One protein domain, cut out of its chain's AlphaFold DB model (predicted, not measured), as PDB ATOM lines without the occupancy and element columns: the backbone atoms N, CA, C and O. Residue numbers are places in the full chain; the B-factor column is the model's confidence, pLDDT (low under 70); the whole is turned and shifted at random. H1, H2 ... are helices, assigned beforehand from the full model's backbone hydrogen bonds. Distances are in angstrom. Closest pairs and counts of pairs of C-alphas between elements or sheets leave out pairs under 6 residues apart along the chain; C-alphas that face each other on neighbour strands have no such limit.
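Overview. This is residues 18 to 115 of the 120 residues of the protein "Aldo_ket_red domain-containing protein" of Vitrella brassicaformis (strain CCMP3155) (UniProt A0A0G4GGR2). H4, H1, H2 and H3 join one after another into a loose body, while H5 is set far off at the end of a link, and residues 100 to 112 stick out beyond. The printed part has 98 residues with five named helices, H1 to H5, and no named strand: all helix. It is loose, with a radius of gyration of the C-alphas of 16.4 A, spanning 49 by 25 by 24 A.

Arrangement. H1, residues 18 to 34, touches H4, residues 76 to 85, opposite ways at a shallow tilt of 18 degrees; their closest C-alphas, of Ile 23 and Ala 85, are 5.4 A apart. With residues 27 to 31 alone, H1 touches H2, residues 38 to 46, about perpendicular at 79 degrees, closest at C-alphas 31 and 38, 5.4 A. H2 touches residues 65 to 70 alone of H3, residues 60 to 71, at a steep tilt of 55 degrees, closest at C-alphas 40 and 69, 4.2 A. H5, residues 94 to 103, touches no helix. Every O i to N i+4 pair is within hydrogen-bond range in H1, H2 and H4; 5 of 8 are in H3, 4 of 6 in H5.

Along the chain. H1, 24.8 A long, begins at C-alpha 18 (112.029, 152.119, 173.292); H5 ends at C-alpha 103 (135.630, 163.010, 149.625).

Size, cuts and confidence. The printed part has no cut. H2 to H3 is a long link. Residues 88 to 90 and 92 to 115 are under pLDDT 70.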
ATOM      1  N   GLU A  18     112.646 153.172 174.108       78.12
ATOM      2  CA  GLU A  18     112.029 152.119 173.292       78.12
ATOM      3  C   GLU A  18     113.040 151.236 172.536       78.12
ATOM      4  O   GLU A  18     112.882 150.017 172.468       78.12
ATOM      5  N   GLN A  19     114.119 151.818 172.007       78.31
ATOM      6  CA  GLN A  19     115.142 151.064 171.280       78.31
ATOM      7  C   GLN A  19     115.973 150.190 172.224       78.31
ATOM      8  O   GLN A  19     116.287 149.051 171.884       78.31
ATOM      9  N   ASN A  20     116.284 150.683 173.426       81.12
ATOM     10  CA  ASN A  20     116.978 149.880 174.434       81.12
ATOM     11  C   ASN A  20     116.132 148.673 174.856       81.12
ATOM     12  O   ASN A  20     116.662 147.569 174.973       81.12
ATOM     13  N   TRP A  21     114.820 148.862 175.027       86.31
ATOM     14  CA  TRP A  21     113.896 147.768 175.326       86.31
ATOM     15  C   TRP A  21     113.797 146.761 174.183       86.31
ATOM     16  O   TRP A  21     113.802 145.556 174.435       86.31
ATOM     17  N   LYS A  22     113.790 147.231 172.929       87.38
ATOM     18  CA  LYS A  22     113.827 146.351 171.756       87.38
ATOM     19  C   LYS A  22     115.089 145.487 171.760       87.38
ATOM     20  O   LYS A  22     114.971 144.265 171.712       87.38
ATOM     21  N   ILE A  23     116.269 146.094 171.905       87.94
ATOM     22  CA  ILE A  23     117.551 145.371 171.956       87.94
ATOM     23  C   ILE A  23     117.548 144.353 173.100       87.94
ATOM     24  O   ILE A  23     117.903 143.196 172.887       87.94
ATOM     25  N   LEU A  24     117.104 144.756 174.296       89.81
ATOM     26  CA  LEU A  24     117.027 143.857 175.446       89.81
ATOM     27  C   LEU A  24     116.116 142.656 175.162       89.81
ATOM     28  O   LEU A  24     116.532 141.523 175.386       89.81
ATOM     29  N   SER A  25     114.922 142.883 174.608       92.06
ATOM     30  CA  SER A  25     113.983 141.801 174.289       92.06
ATOM     31  C   SER A  25     114.542 140.819 173.250       92.06
ATOM     32  O   SER A  25     114.384 139.608 173.403       92.06
ATOM     33  N   THR A  26     115.263 141.314 172.238       92.88
ATOM     34  CA  THR A  26     115.923 140.469 171.237       92.88
ATOM     35  C   THR A  26     117.043 139.639 171.862       92.88
ATOM     36  O   THR A  26     117.131 138.436 171.621       92.88
ATOM     37  N   VAL A  27     117.872 140.245 172.716       93.38
ATOM     38  CA  VAL A  27     118.952 139.536 173.419       93.38
ATOM     39  C   VAL A  27     118.389 138.450 174.333       93.38
ATOM     40  O   VAL A  27     118.898 137.332 174.333       93.38
ATOM     41  N   GLU A  28     117.318 138.737 175.075       94.25
ATOM     42  CA  GLU A  28     116.650 137.750 175.929       94.25
ATOM     43  C   GLU A  28     116.038 136.598 175.131       94.25
ATOM     44  O   GLU A  28     116.101 135.447 175.570       94.25
ATOM     45  N   LYS A  29     115.452 136.884 173.966       95.69
ATOM     46  CA  LYS A  29     114.917 135.860 173.067       95.69
ATOM     47  C   LYS A  29     116.028 134.918 172.600       95.69
ATOM     48  O   LYS A  29     115.925 133.714 172.818       95.69
ATOM     49  N   VAL A  30     117.113 135.462 172.046       94.12
ATOM     50  CA  VAL A  30     118.259 134.666 171.572       94.12
ATOM     51  C   VAL A  30     118.894 133.878 172.719       94.12
ATOM     52  O   VAL A  30     119.209 132.702 172.562       94.12
ATOM     53  N   ALA A  31     119.024 134.487 173.901       93.94
ATOM     54  CA  ALA A  31     119.540 133.830 175.100       93.94
ATOM     55  C   ALA A  31     118.710 132.599 175.500       93.94
ATOM     56  O   ALA A  31     119.280 131.546 175.797       93.94
ATOM     57  N   LYS A  32     117.375 132.703 175.444       95.06
ATOM     58  CA  LYS A  32     116.459 131.582 175.708       95.06
ATOM     59  C   LYS A  32     116.597 130.464 174.678       95.06
ATOM     60  O   LYS A  32     116.601 129.303 175.069       95.06
ATOM     61  N   GLU A  33     116.739 130.796 173.396       94.06
ATOM     62  CA  GLU A  33     116.892 129.802 172.321       94.06
ATOM     63  C   GLU A  33     118.134 128.921 172.499       94.06
ATOM     64  O   GLU A  33     118.093 127.730 172.200       94.06
ATOM     65  N   ILE A  34     119.233 129.497 172.992       92.94
ATOM     66  CA  ILE A  34     120.522 128.797 173.119       92.94
ATOM     67  C   ILE A  34     120.846 128.357 174.554       92.94
ATOM     68  O   ILE A  34     121.907 127.779 174.790       92.94
ATOM     69  N   GLY A  35     119.966 128.645 175.518       93.44
ATOM     70  CA  GLY A  35     120.157 128.297 176.928       93.44
ATOM     71  C   GLY A  35     121.348 129.001 177.588       93.44
ATOM     72  O   GLY A  35     122.044 128.397 178.403       93.44
ATOM     73  N   LYS A  36     121.618 130.259 177.220       93.88
ATOM     74  CA  LYS A  36     122.721 131.075 177.767       93.88
ATOM     75  C   LYS A  36     122.188 132.301 178.493       93.88
ATOM     76  O   LYS A  36     121.013 132.642 178.374       93.88
ATOM     77  N   THR A  37     123.039 132.979 179.259       92.69
ATOM     78  CA  THR A  37     122.624 134.220 179.923       92.69
ATOM     79  C   THR A  37     122.581 135.385 178.920       92.69
ATOM     80  O   THR A  37     123.376 135.424 177.975       92.69
ATOM     81  N   PRO A  38     121.701 136.387 179.113       92.00
ATOM     82  CA  PRO A  38     121.699 137.598 178.287       92.00
ATOM     83  C   PRO A  38     123.058 138.318 178.265       92.00
ATOM     84  O   PRO A  38     123.436 138.905 177.252       92.00
ATOM     85  N   ALA A  39     123.817 138.242 179.365       90.44
ATOM     86  CA  ALA A  39     125.169 138.787 179.453       90.44
ATOM     87  C   ALA A  39     126.148 138.060 178.535       90.44
ATOM     88  O   ALA A  39     126.857 138.704 177.763       90.44
ATOM     89  N   GLN A  40     126.121 136.728 178.547       92.69
ATOM     90  CA  GLN A  40     126.947 135.917 177.662       92.69
ATOM     91  C   GLN A  40     126.647 136.190 176.186       92.69
ATOM     92  O   GLN A  40     127.572 136.339 175.390       92.69
ATOM     93  N   VAL A  41     125.366 136.308 175.813       93.25
ATOM     94  CA  VAL A  41     124.959 136.638 174.435       93.25
ATOM     95  C   VAL A  41     125.470 138.016 174.021       93.25
ATOM     96  O   VAL A  41     126.070 138.149 172.954       93.25
ATOM     97  N   ALA A  42     125.288 139.029 174.869       90.88
ATOM     98  CA  ALA A  42     125.744 140.386 174.586       90.88
ATOM     99  C   ALA A  42     127.273 140.466 174.423       90.88
ATOM    100  O   ALA A  42     127.764 141.129 173.507       90.88
ATOM    101  N   ILE A  43     128.029 139.768 175.278       90.88
ATOM    102  CA  ILE A  43     129.495 139.719 175.203       90.88
ATOM    103  C   ILE A  43     129.943 138.995 173.930       90.88
ATOM    104  O   ILE A  43     130.747 139.550 173.182       90.88
ATOM    105  N   ASN A  44     129.393 137.811 173.637       92.31
ATOM    106  CA  ASN A  44     129.717 137.039 172.429       92.31
ATOM    107  C   ASN A  44     129.489 137.868 171.159       92.31
ATOM    108  O   ASN A  44     130.333 137.916 170.263       92.31
ATOM    109  N   TRP A  45     128.364 138.577 171.119       91.12
ATOM    110  CA  TRP A  45     128.027 139.464 170.019       91.12
ATOM    111  C   TRP A  45     128.995 140.652 169.904       91.12
ATOM    112  O   TRP A  45     129.461 140.954 168.804       91.12
ATOM    113  N   THR A  46     129.385 141.265 171.028       87.81
ATOM    114  CA  THR A  46     130.335 142.395 171.067       87.81
ATOM    115  C   THR A  46     131.737 142.004 170.592       87.81
ATOM    116  O   THR A  46     132.363 142.768 169.856       87.81
ATOM    117  N   CYS A  47     132.213 140.798 170.927       86.69
ATOM    118  CA  CYS A  47     133.522 140.278 170.500       86.69
ATOM    119  C   CYS A  47     133.727 140.260 168.974       86.69
ATOM    120  O   CYS A  47     134.848 140.092 168.507       86.69
ATOM    121  N   ARG A  48     132.666 140.411 168.169       82.25
ATOM    122  CA  ARG A  48     132.774 140.479 166.704       82.25
ATOM    123  C   ARG A  48     133.255 141.832 166.187       82.25
ATOM    124  O   ARG A  48     133.793 141.890 165.086       82.25
ATOM    125  N   ALA A  49     133.023 142.905 166.937       74.56
ATOM    126  CA  ALA A  49     133.343 144.267 166.512       74.56
ATOM    127  C   ALA A  49     134.622 144.817 167.149       74.56
ATOM    128  O   ALA A  49     135.097 145.881 166.753       74.56
ATOM    129  N   CYS A  50     135.194 144.108 168.123       78.19
ATOM    130  CA  CYS A  50     136.418 144.513 168.795       78.19
ATOM    131  C   CYS A  50     137.338 143.319 169.057       78.19
ATOM    132  O   CYS A  50     136.895 142.191 169.232       78.19
ATOM    133  N   THR A  51     138.645 143.582 169.118       80.31
ATOM    134  CA  THR A  51     139.654 142.561 169.436       80.31
ATOM    135  C   THR A  51     139.546 142.071 170.883       80.31
ATOM    136  O   THR A  51     139.848 140.917 171.166       80.31
ATOM    137  N   SER A  52     139.127 142.941 171.806       79.62
ATOM    138  CA  SER A  52     138.923 142.601 173.213       79.62
ATOM    139  C   SER A  52     137.827 143.487 173.816       79.62
ATOM    140  O   SER A  52     137.986 144.713 173.827       79.62
ATOM    141  N   PRO A  53     136.703 142.918 174.291       82.31
ATOM    142  CA  PRO A  53     135.697 143.687 175.010       82.31
ATOM    143  C   PRO A  53     136.179 144.015 176.427       82.31
ATOM    144  O   PRO A  53     136.737 143.174 177.129       82.31
ATOM    145  N   LEU A  54     135.902 145.237 176.883       84.56
ATOM    146  CA  LEU A  54     136.122 145.624 178.275       84.56
ATOM    147  C   LEU A  54     134.936 145.154 179.123       84.56
ATOM    148  O   LEU A  54     133.843 145.712 179.037       84.56
ATOM    149  N   ILE A  55     135.155 144.126 179.942       84.44
ATOM    150  CA  ILE A  55     134.122 143.527 180.792       84.44
ATOM    151  C   ILE A  55     134.412 143.874 182.255       84.44
ATOM    152  O   ILE A  55     135.476 143.559 182.781       84.44
ATOM    153  N   GLY A  56     133.449 144.506 182.928       83.75
ATOM    154  CA  GLY A  56     133.513 144.756 184.367       83.75
ATOM    155  C   GLY A  56     132.876 143.616 185.161       83.75
ATOM    156  O   GLY A  56     131.688 143.341 184.992       83.75
ATOM    157  N   ALA A  57     133.637 142.989 186.058       86.62
ATOM    158  CA  ALA A  57     133.136 142.006 187.015       86.62
ATOM    159  C   ALA A  57     133.554 142.402 188.437       86.62
ATOM    160  O   ALA A  57     134.716 142.716 188.681       86.62
ATOM    161  N   ARG A  58     132.602 142.398 189.378       87.31
ATOM    162  CA  ARG A  58     132.864 142.711 190.800       87.31
ATOM    163  C   ARG A  58     133.167 141.474 191.649       87.31
ATOM    164  O   ARG A  58     133.560 141.606 192.801       87.31
ATOM    165  N   THR A  59     132.945 140.282 191.099       90.75
ATOM    166  CA  THR A  59     133.210 138.988 191.738       90.75
ATOM    167  C   THR A  59     133.789 138.014 190.717       90.75
ATOM    168  O   THR A  59     133.527 138.136 189.520       90.75
ATOM    169  N   VAL A  60     134.545 137.020 191.192       90.38
ATOM    170  CA  VAL A  60     135.122 135.965 190.337       90.38
ATOM    171  C   VAL A  60     134.026 135.182 189.618       90.38
ATOM    172  O   VAL A  60     134.104 134.990 188.415       90.38
ATOM    173  N   GLN A  61     132.941 134.843 190.314       89.62
ATOM    174  CA  GLN A  61     131.821 134.115 189.717       89.62
ATOM    175  C   GLN A  61     131.151 134.884 188.563       89.62
ATOM    176  O   GLN A  61     130.721 134.287 187.583       89.62
ATOM    177  N   GLN A  62     131.084 136.218 188.650       85.81
ATOM    178  CA  GLN A  62     130.578 137.044 187.550       85.81
ATOM    179  C   GLN A  62     131.555 137.062 186.369       85.81
ATOM    180  O   GLN A  62     131.125 137.089 185.218       85.81
ATOM    181  N   LEU A  63     132.862 137.064 186.643       87.88
ATOM    182  CA  LEU A  63     133.874 136.955 185.598       87.88
ATOM    183  C   LEU A  63     133.764 135.606 184.878       87.88
ATOM    184  O   LEU A  63     133.740 135.589 183.655       87.88
ATOM    185  N   GLU A  64     133.637 134.506 185.617       89.94
ATOM    186  CA  GLU A  64     133.456 133.160 185.057       89.94
ATOM    187  C   GLU A  64     132.186 133.060 184.201       89.94
ATOM    188  O   GLU A  64     132.254 132.588 183.068       89.94
ATOM    189  N   ASP A  65     131.050 133.581 184.681       89.31
ATOM    190  CA  ASP A  65     129.811 133.609 183.894       89.31
ATOM    191  C   ASP A  65     129.980 134.417 182.599       89.31
ATOM    192  O   ASP A  65     129.594 133.963 181.523       89.31
ATOM    193  N   ASN A  66     130.628 135.581 182.675       89.62
ATOM    194  CA  ASN A  66     130.916 136.404 181.503       89.62
ATOM    195  C   ASN A  66     131.836 135.689 180.500       89.62
ATOM    196  O   ASN A  66     131.635 135.815 179.293       89.62
ATOM    197  N   LEU A  67     132.834 134.937 180.975       90.31
ATOM    198  CA  LEU A  67     133.748 134.174 180.121       90.31
ATOM    199  C   LEU A  67     133.050 133.014 179.404       90.31
ATOM    200  O   LEU A  67     133.445 132.686 178.286       90.31
ATOM    201  N   GLY A  68     131.952 132.491 179.960       90.69
ATOM    202  CA  GLY A  68     131.078 131.527 179.280       90.69
ATOM    203  C   GLY A  68     130.495 132.034 177.950       90.69
ATOM    204  O   GLY A  68     129.978 131.248 177.155       90.69
ATOM    205  N   ALA A  69     130.618 133.336 177.661       90.75
ATOM    206  CA  ALA A  69     130.353 133.918 176.348       90.75
ATOM    207  C   ALA A  69     131.246 133.343 175.238       90.75
ATOM    208  O   ALA A  69     130.848 133.369 174.079       90.75
ATOM    209  N   LEU A  70     132.442 132.846 175.560       90.00
ATOM    210  CA  LEU A  70     133.402 132.329 174.580       90.00
ATOM    211  C   LEU A  70     133.126 130.868 174.183       90.00
ATOM    212  O   LEU A  70     133.634 130.408 173.161       90.00
ATOM    213  N   ASP A  71     132.279 130.163 174.938       93.06
ATOM    214  CA  ASP A  71     132.039 128.721 174.786       93.06
ATOM    215  C   ASP A  71     131.010 128.363 173.702       93.06
ATOM    216  O   ASP A  71     130.672 127.194 173.508       93.06
ATOM    217  N   PHE A  72     130.455 129.350 172.999       93.25
ATOM    218  CA  PHE A  72     129.464 129.120 171.950       93.25
ATOM    219  C   PHE A  72     129.604 130.112 170.798       93.25
ATOM    220  O   PHE A  72     130.349 131.089 170.854       93.25
ATOM    221  N   LYS A  73     128.879 129.847 169.712       92.12
ATOM    222  CA  LYS A  73     128.797 130.739 168.554       92.12
ATOM    223  C   LYS A  73     127.338 131.001 168.231       92.12
ATOM    224  O   LYS A  73     126.564 130.059 168.089       92.12
ATOM    225  N   LEU A  74     126.990 132.274 168.090       90.88
ATOM    226  CA  LEU A  74     125.688 132.682 167.574       90.88
ATOM    227  C   LEU A  74     125.575 132.311 166.090       90.88
ATOM    228  O   LEU A  74     126.541 132.437 165.328       90.88
ATOM    229  N   THR A  75     124.398 131.847 165.676       93.31
ATOM    230  CA  THR A  75     124.135 131.535 164.266       93.31
ATOM    231  C   THR A  75     124.059 132.815 163.434       93.31
ATOM    232  O   THR A  75     123.867 133.913 163.956       93.31
ATOM    233  N   LYS A  76     124.194 132.693 162.106       90.75
ATOM    234  CA  LYS A  76     124.074 133.850 161.201       90.75
ATOM    235  C   LYS A  76     122.720 134.555 161.337       90.75
ATOM    236  O   LYS A  76     122.679 135.777 161.269       90.75
ATOM    237  N   ASP A  77     121.646 133.798 161.552       90.62
ATOM    238  CA  ASP A  77     120.301 134.353 161.705       90.62
ATOM    239  C   ASP A  77     120.130 135.083 163.043       90.62
ATOM    240  O   ASP A  77     119.614 136.197 163.056       90.62
ATOM    241  N   GLN A  78     120.645 134.518 164.141       91.31
ATOM    242  CA  GLN A  78     120.638 135.172 165.459       91.31
ATOM    243  C   GLN A  78     121.444 136.471 165.452       91.31
ATOM    244  O   GLN A  78     121.032 137.475 166.027       91.31
ATOM    245  N   LEU A  79     122.589 136.464 164.771       89.00
ATOM    246  CA  LEU A  79     123.415 137.654 164.600       89.00
ATOM    247  C   LEU A  79     122.697 138.730 163.788       89.00
ATOM    248  O   LEU A  79     122.685 139.883 164.205       89.00
ATOM    249  N   ARG A  80     122.062 138.352 162.671       87.69
ATOM    250  CA  ARG A  80     121.267 139.281 161.860       87.69
ATOM    251  C   ARG A  80     120.158 139.925 162.692       87.69
ATOM    252  O   ARG A  80     119.993 141.136 162.634       87.69
ATOM    253  N   GLU A  81     119.447 139.137 163.497       88.56
ATOM    254  CA  GLU A  81     118.368 139.644 164.351       88.56
ATOM    255  C   GLU A  81     118.871 140.681 165.375       88.56
ATOM    256  O   GLU A  81     118.256 141.734 165.557       88.56
ATOM    257  N   LEU A  82     120.018 140.421 166.011       87.62
ATOM    258  CA  LEU A  82     120.648 141.345 166.962       87.62
ATOM    259  C   LEU A  82     121.153 142.631 166.282       87.62
ATOM    260  O   LEU A  82     120.970 143.739 166.805       87.62
ATOM    261  N   ASP A  83     121.761 142.508 165.102       85.88
ATOM    262  CA  ASP A  83     122.263 143.642 164.320       85.88
ATOM    263  C   ASP A  83     121.109 144.552 163.850       85.88
ATOM    264  O   ASP A  83     121.167 145.777 163.999       85.88
ATOM    265  N   GLU A  84     120.006 143.972 163.374       85.56
ATOM    266  CA  GLU A  84     118.800 144.713 162.979       85.56
ATOM    267  C   GLU A  84     118.146 145.428 164.170       85.56
ATOM    268  O   GLU A  84     117.752 146.594 164.068       85.56
ATOM    269  N   ALA A  85     118.065 144.768 165.330       84.81
ATOM    270  CA  ALA A  85     117.503 145.364 166.540       84.81
ATOM    271  C   ALA A  85     118.322 146.564 167.052       84.81
ATOM    272  O   ALA A  85     117.758 147.473 167.664       84.81
ATOM    273  N   SER A  86     119.632 146.587 166.786       81.31
ATOM    274  CA  SER A  86     120.551 147.634 167.252       81.31
ATOM    275  C   SER A  86     120.902 148.707 166.231       81.31
ATOM    276  O   SER A  86     121.682 149.609 166.542       81.31
ATOM    277  N   THR A  87     120.298 148.664 165.044       79.50
ATOM    278  CA  THR A  87     120.513 149.687 164.018       79.50
ATOM    279  C   THR A  87     120.114 151.065 164.553       79.50
ATOM    280  O   THR A  87     118.994 151.275 165.022       79.50
ATOM    281  N   TYR A  88     121.047 152.018 164.503       69.81
ATOM    282  CA  TYR A  88     120.848 153.384 164.981       69.81
ATOM    283  C   TYR A  88     121.157 154.388 163.875       69.81
ATOM    284  O   TYR A  88     122.249 154.391 163.305       69.81
ATOM    285  N   THR A  89     120.207 155.282 163.602       68.56
ATOM    286  CA  THR A  89     120.411 156.389 162.667       68.56
ATOM    287  C   THR A  89     121.149 157.521 163.368       68.56
ATOM    288  O   THR A  89     120.642 158.102 164.329       68.56
ATOM    289  N   LEU A  90     122.332 157.873 162.863       66.38
ATOM    290  CA  LEU A  90     123.104 158.999 163.381       66.38
ATOM    291  C   LEU A  90     122.326 160.317 163.201       66.38
ATOM    292  O   LEU A  90     121.904 160.626 162.084       66.38
ATOM    293  N   PRO A  91     122.152 161.131 164.257       70.12
ATOM    294  CA  PRO A  91     121.511 162.433 164.126       70.12
ATOM    295  C   PRO A  91     122.415 163.424 163.380       70.12
ATOM    296  O   PRO A  91     123.644 163.324 163.398       70.12
ATOM    297  N   PHE A  92     121.814 164.428 162.740       62.06
ATOM    298  CA  PHE A  92     122.552 165.577 162.209       62.06
ATOM    299  C   PHE A  92     123.264 166.340 163.348       62.06
ATOM    300  O   PHE A  92     122.670 166.478 164.418       62.06
ATOM    301  N   PRO A  93     124.499 166.864 163.172       68.75
ATOM    302  CA  PRO A  93     125.379 166.811 161.997       68.75
ATOM    303  C   PRO A  93     126.329 165.599 161.986       68.75
ATOM    304  O   PRO A  93     127.215 165.517 161.134       68.75
ATOM    305  N   HIS A  94     126.189 164.651 162.920       63.97
ATOM    306  CA  HIS A  94     127.021 163.445 162.933       63.97
ATOM    307  C   HIS A  94     126.807 162.613 161.665       63.97
ATOM    308  O   HIS A  94     127.791 162.187 161.069       63.97
ATOM    309  N   SER A  95     125.566 162.485 161.178       65.31
ATOM    310  CA  SER A  95     125.285 161.884 159.864       65.31
ATOM    311  C   SER A  95     126.048 162.567 158.723       65.31
ATOM    312  O   SER A  95     126.680 161.881 157.925       65.31
ATOM    313  N   MET A  96     126.075 163.906 158.693       64.44
ATOM    314  CA  MET A  96     126.806 164.703 157.697       64.44
ATOM    315  C   MET A  96     128.324 164.490 157.768       64.44
ATOM    316  O   MET A  96     128.973 164.386 156.729       64.44
ATOM    317  N   ARG A  97     128.919 164.427 158.969       54.59
ATOM    318  CA  ARG A  97     130.370 164.199 159.115       54.59
ATOM    319  C   ARG A  97     130.782 162.825 158.591       54.59
ATOM    320  O   ARG A  97     131.809 162.712 157.931       54.59
ATOM    321  N   TYR A  98     129.980 161.793 158.835       55.72
ATOM    322  CA  TYR A  98     130.288 160.448 158.350       55.72
ATOM    323  C   TYR A  98     130.066 160.265 156.840       55.72
ATOM    324  O   TYR A  98     130.734 159.415 156.253       55.72
ATOM    325  N   THR A  99     129.200 161.065 156.205       50.12
ATOM    326  CA  THR A  99     129.014 161.070 154.742       50.12
ATOM    327  C   THR A  99     129.985 162.003 154.007       50.12
ATOM    328  O   THR A  99     130.423 161.670 152.911       50.12
ATOM    329  N   SER A 100     130.389 163.132 154.604       37.12
ATOM    330  CA  SER A 100     131.190 164.169 153.917       37.12
ATOM    331  C   SER A 100     132.707 163.936 153.949       37.12
ATOM    332  O   SER A 100     133.409 164.412 153.063       37.12
ATOM    333  N   PHE A 101     133.242 163.162 154.903       42.78
ATOM    334  CA  PHE A 101     134.669 162.782 154.893       42.78
ATOM    335  C   PHE A 101     135.013 161.683 153.866       42.78
ATOM    336  O   PHE A 101     136.182 161.338 153.706       42.78
ATOM    337  N   ALA A 102     134.031 161.173 153.115       46.25
ATOM    338  CA  ALA A 102     134.268 160.254 152.001       46.25
ATOM    339  C   ALA A 102     134.909 160.932 150.766       46.25
ATOM    340  O   ALA A 102     135.377 160.236 149.870       46.25
ATOM    341  N   ALA A 103     135.002 162.267 150.725       40.91
ATOM    342  CA  ALA A 103     135.630 163.010 149.625       40.91
ATOM    343  C   ALA A 103     137.152 163.256 149.802       40.91
ATOM    344  O   ALA A 103     137.736 164.034 149.052       40.91
ATOM    345  N   GLY A 104     137.798 162.618 150.791       40.97
ATOM    346  CA  GLY A 104     139.186 162.890 151.202       40.97
ATOM    347  C   GLY A 104     140.206 161.755 151.016       40.97
ATOM    348  O   GLY A 104     141.249 161.788 151.657       40.97
ATOM    349  N   GLY A 105     139.937 160.749 150.176       41.06
ATOM    350  CA  GLY A 105     140.997 159.877 149.636       41.06
ATOM    351  C   GLY A 105     141.470 158.675 150.473       41.06
ATOM    352  O   GLY A 105     142.400 157.998 150.044       41.06
ATOM    353  N   CYS A 106     140.831 158.327 151.595       31.50
ATOM    354  CA  CYS A 106     141.009 157.006 152.217       31.50
ATOM    355  C   CYS A 106     139.706 156.213 152.133       31.50
ATOM    356  O   CYS A 106     138.744 156.499 152.846       31.50
ATOM    357  N   SER A 107     139.683 155.213 151.250       36.91
ATOM    358  CA  SER A 107     138.558 154.290 151.130       36.91
ATOM    359  C   SER A 107     138.512 153.401 152.372       36.91
ATOM    360  O   SER A 107     139.278 152.450 152.505       36.91
ATOM    361  N   VAL A 108     137.647 153.747 153.321       42.84
ATOM    362  CA  VAL A 108     137.211 152.810 154.355       42.84
ATOM    363  C   VAL A 108     135.929 152.195 153.823       42.84
ATOM    364  O   VAL A 108     134.879 152.837 153.871       42.84
ATOM    365  N   GLU A 109     136.010 150.974 153.295       36.81
ATOM    366  CA  GLU A 109     134.817 150.182 152.999       36.81
ATOM    367  C   GLU A 109     134.063 149.955 154.312       36.81
ATOM    368  O   GLU A 109     134.450 149.142 155.152       36.81
ATOM    369  N   LYS A 110     133.004 150.738 154.531       42.03
ATOM    370  CA  LYS A 110     132.074 150.490 155.627       42.03
ATOM    371  C   LYS A 110     131.014 149.512 155.125       42.03
ATOM    372  O   LYS A 110     130.428 149.770 154.073       42.03
ATOM    373  N   PRO A 111     130.735 148.417 155.850       35.94
ATOM    374  CA  PRO A 111     129.635 147.539 155.490       35.94
ATOM    375  C   PRO A 111     128.331 148.344 155.462       35.94
ATOM    376  O   PRO A 111     128.078 149.168 156.342       35.94
ATOM    377  N   VAL A 112     127.514 148.089 154.437       42.72
ATOM    378  CA  VAL A 112     126.243 148.772 154.114       42.72
ATOM    379  C   VAL A 112     125.298 148.927 155.316       42.72
ATOM    380  O   VAL A 112     124.506 149.859 155.347       42.72
ATOM    381  N   ALA A 113     125.438 148.105 156.358       46.44
ATOM    382  CA  ALA A 113     124.716 148.240 157.625       46.44
ATOM    383  C   ALA A 113     124.940 149.581 158.369       46.44
ATOM    384  O   ALA A 113     124.169 149.909 159.266       46.44
ATOM    385  N   PHE A 114     125.977 150.354 158.029       43.12
ATOM    386  CA  PHE A 114     126.295 151.632 158.685       43.12
ATOM    387  C   PHE A 114     125.510 152.832 158.129       43.12
ATOM    388  O   PHE A 114     125.349 153.847 158.806       43.12
ATOM    389  N   LEU A 115     125.027 152.737 156.892       45.81
ATOM    390  CA  LEU A 115     124.224 153.775 156.261       45.81
ATOM    391  C   LEU A 115     122.818 153.206 156.114       45.81
ATOM    392  O   LEU A 115     122.561 152.387 155.237       45.81
TER     393      LEU A 115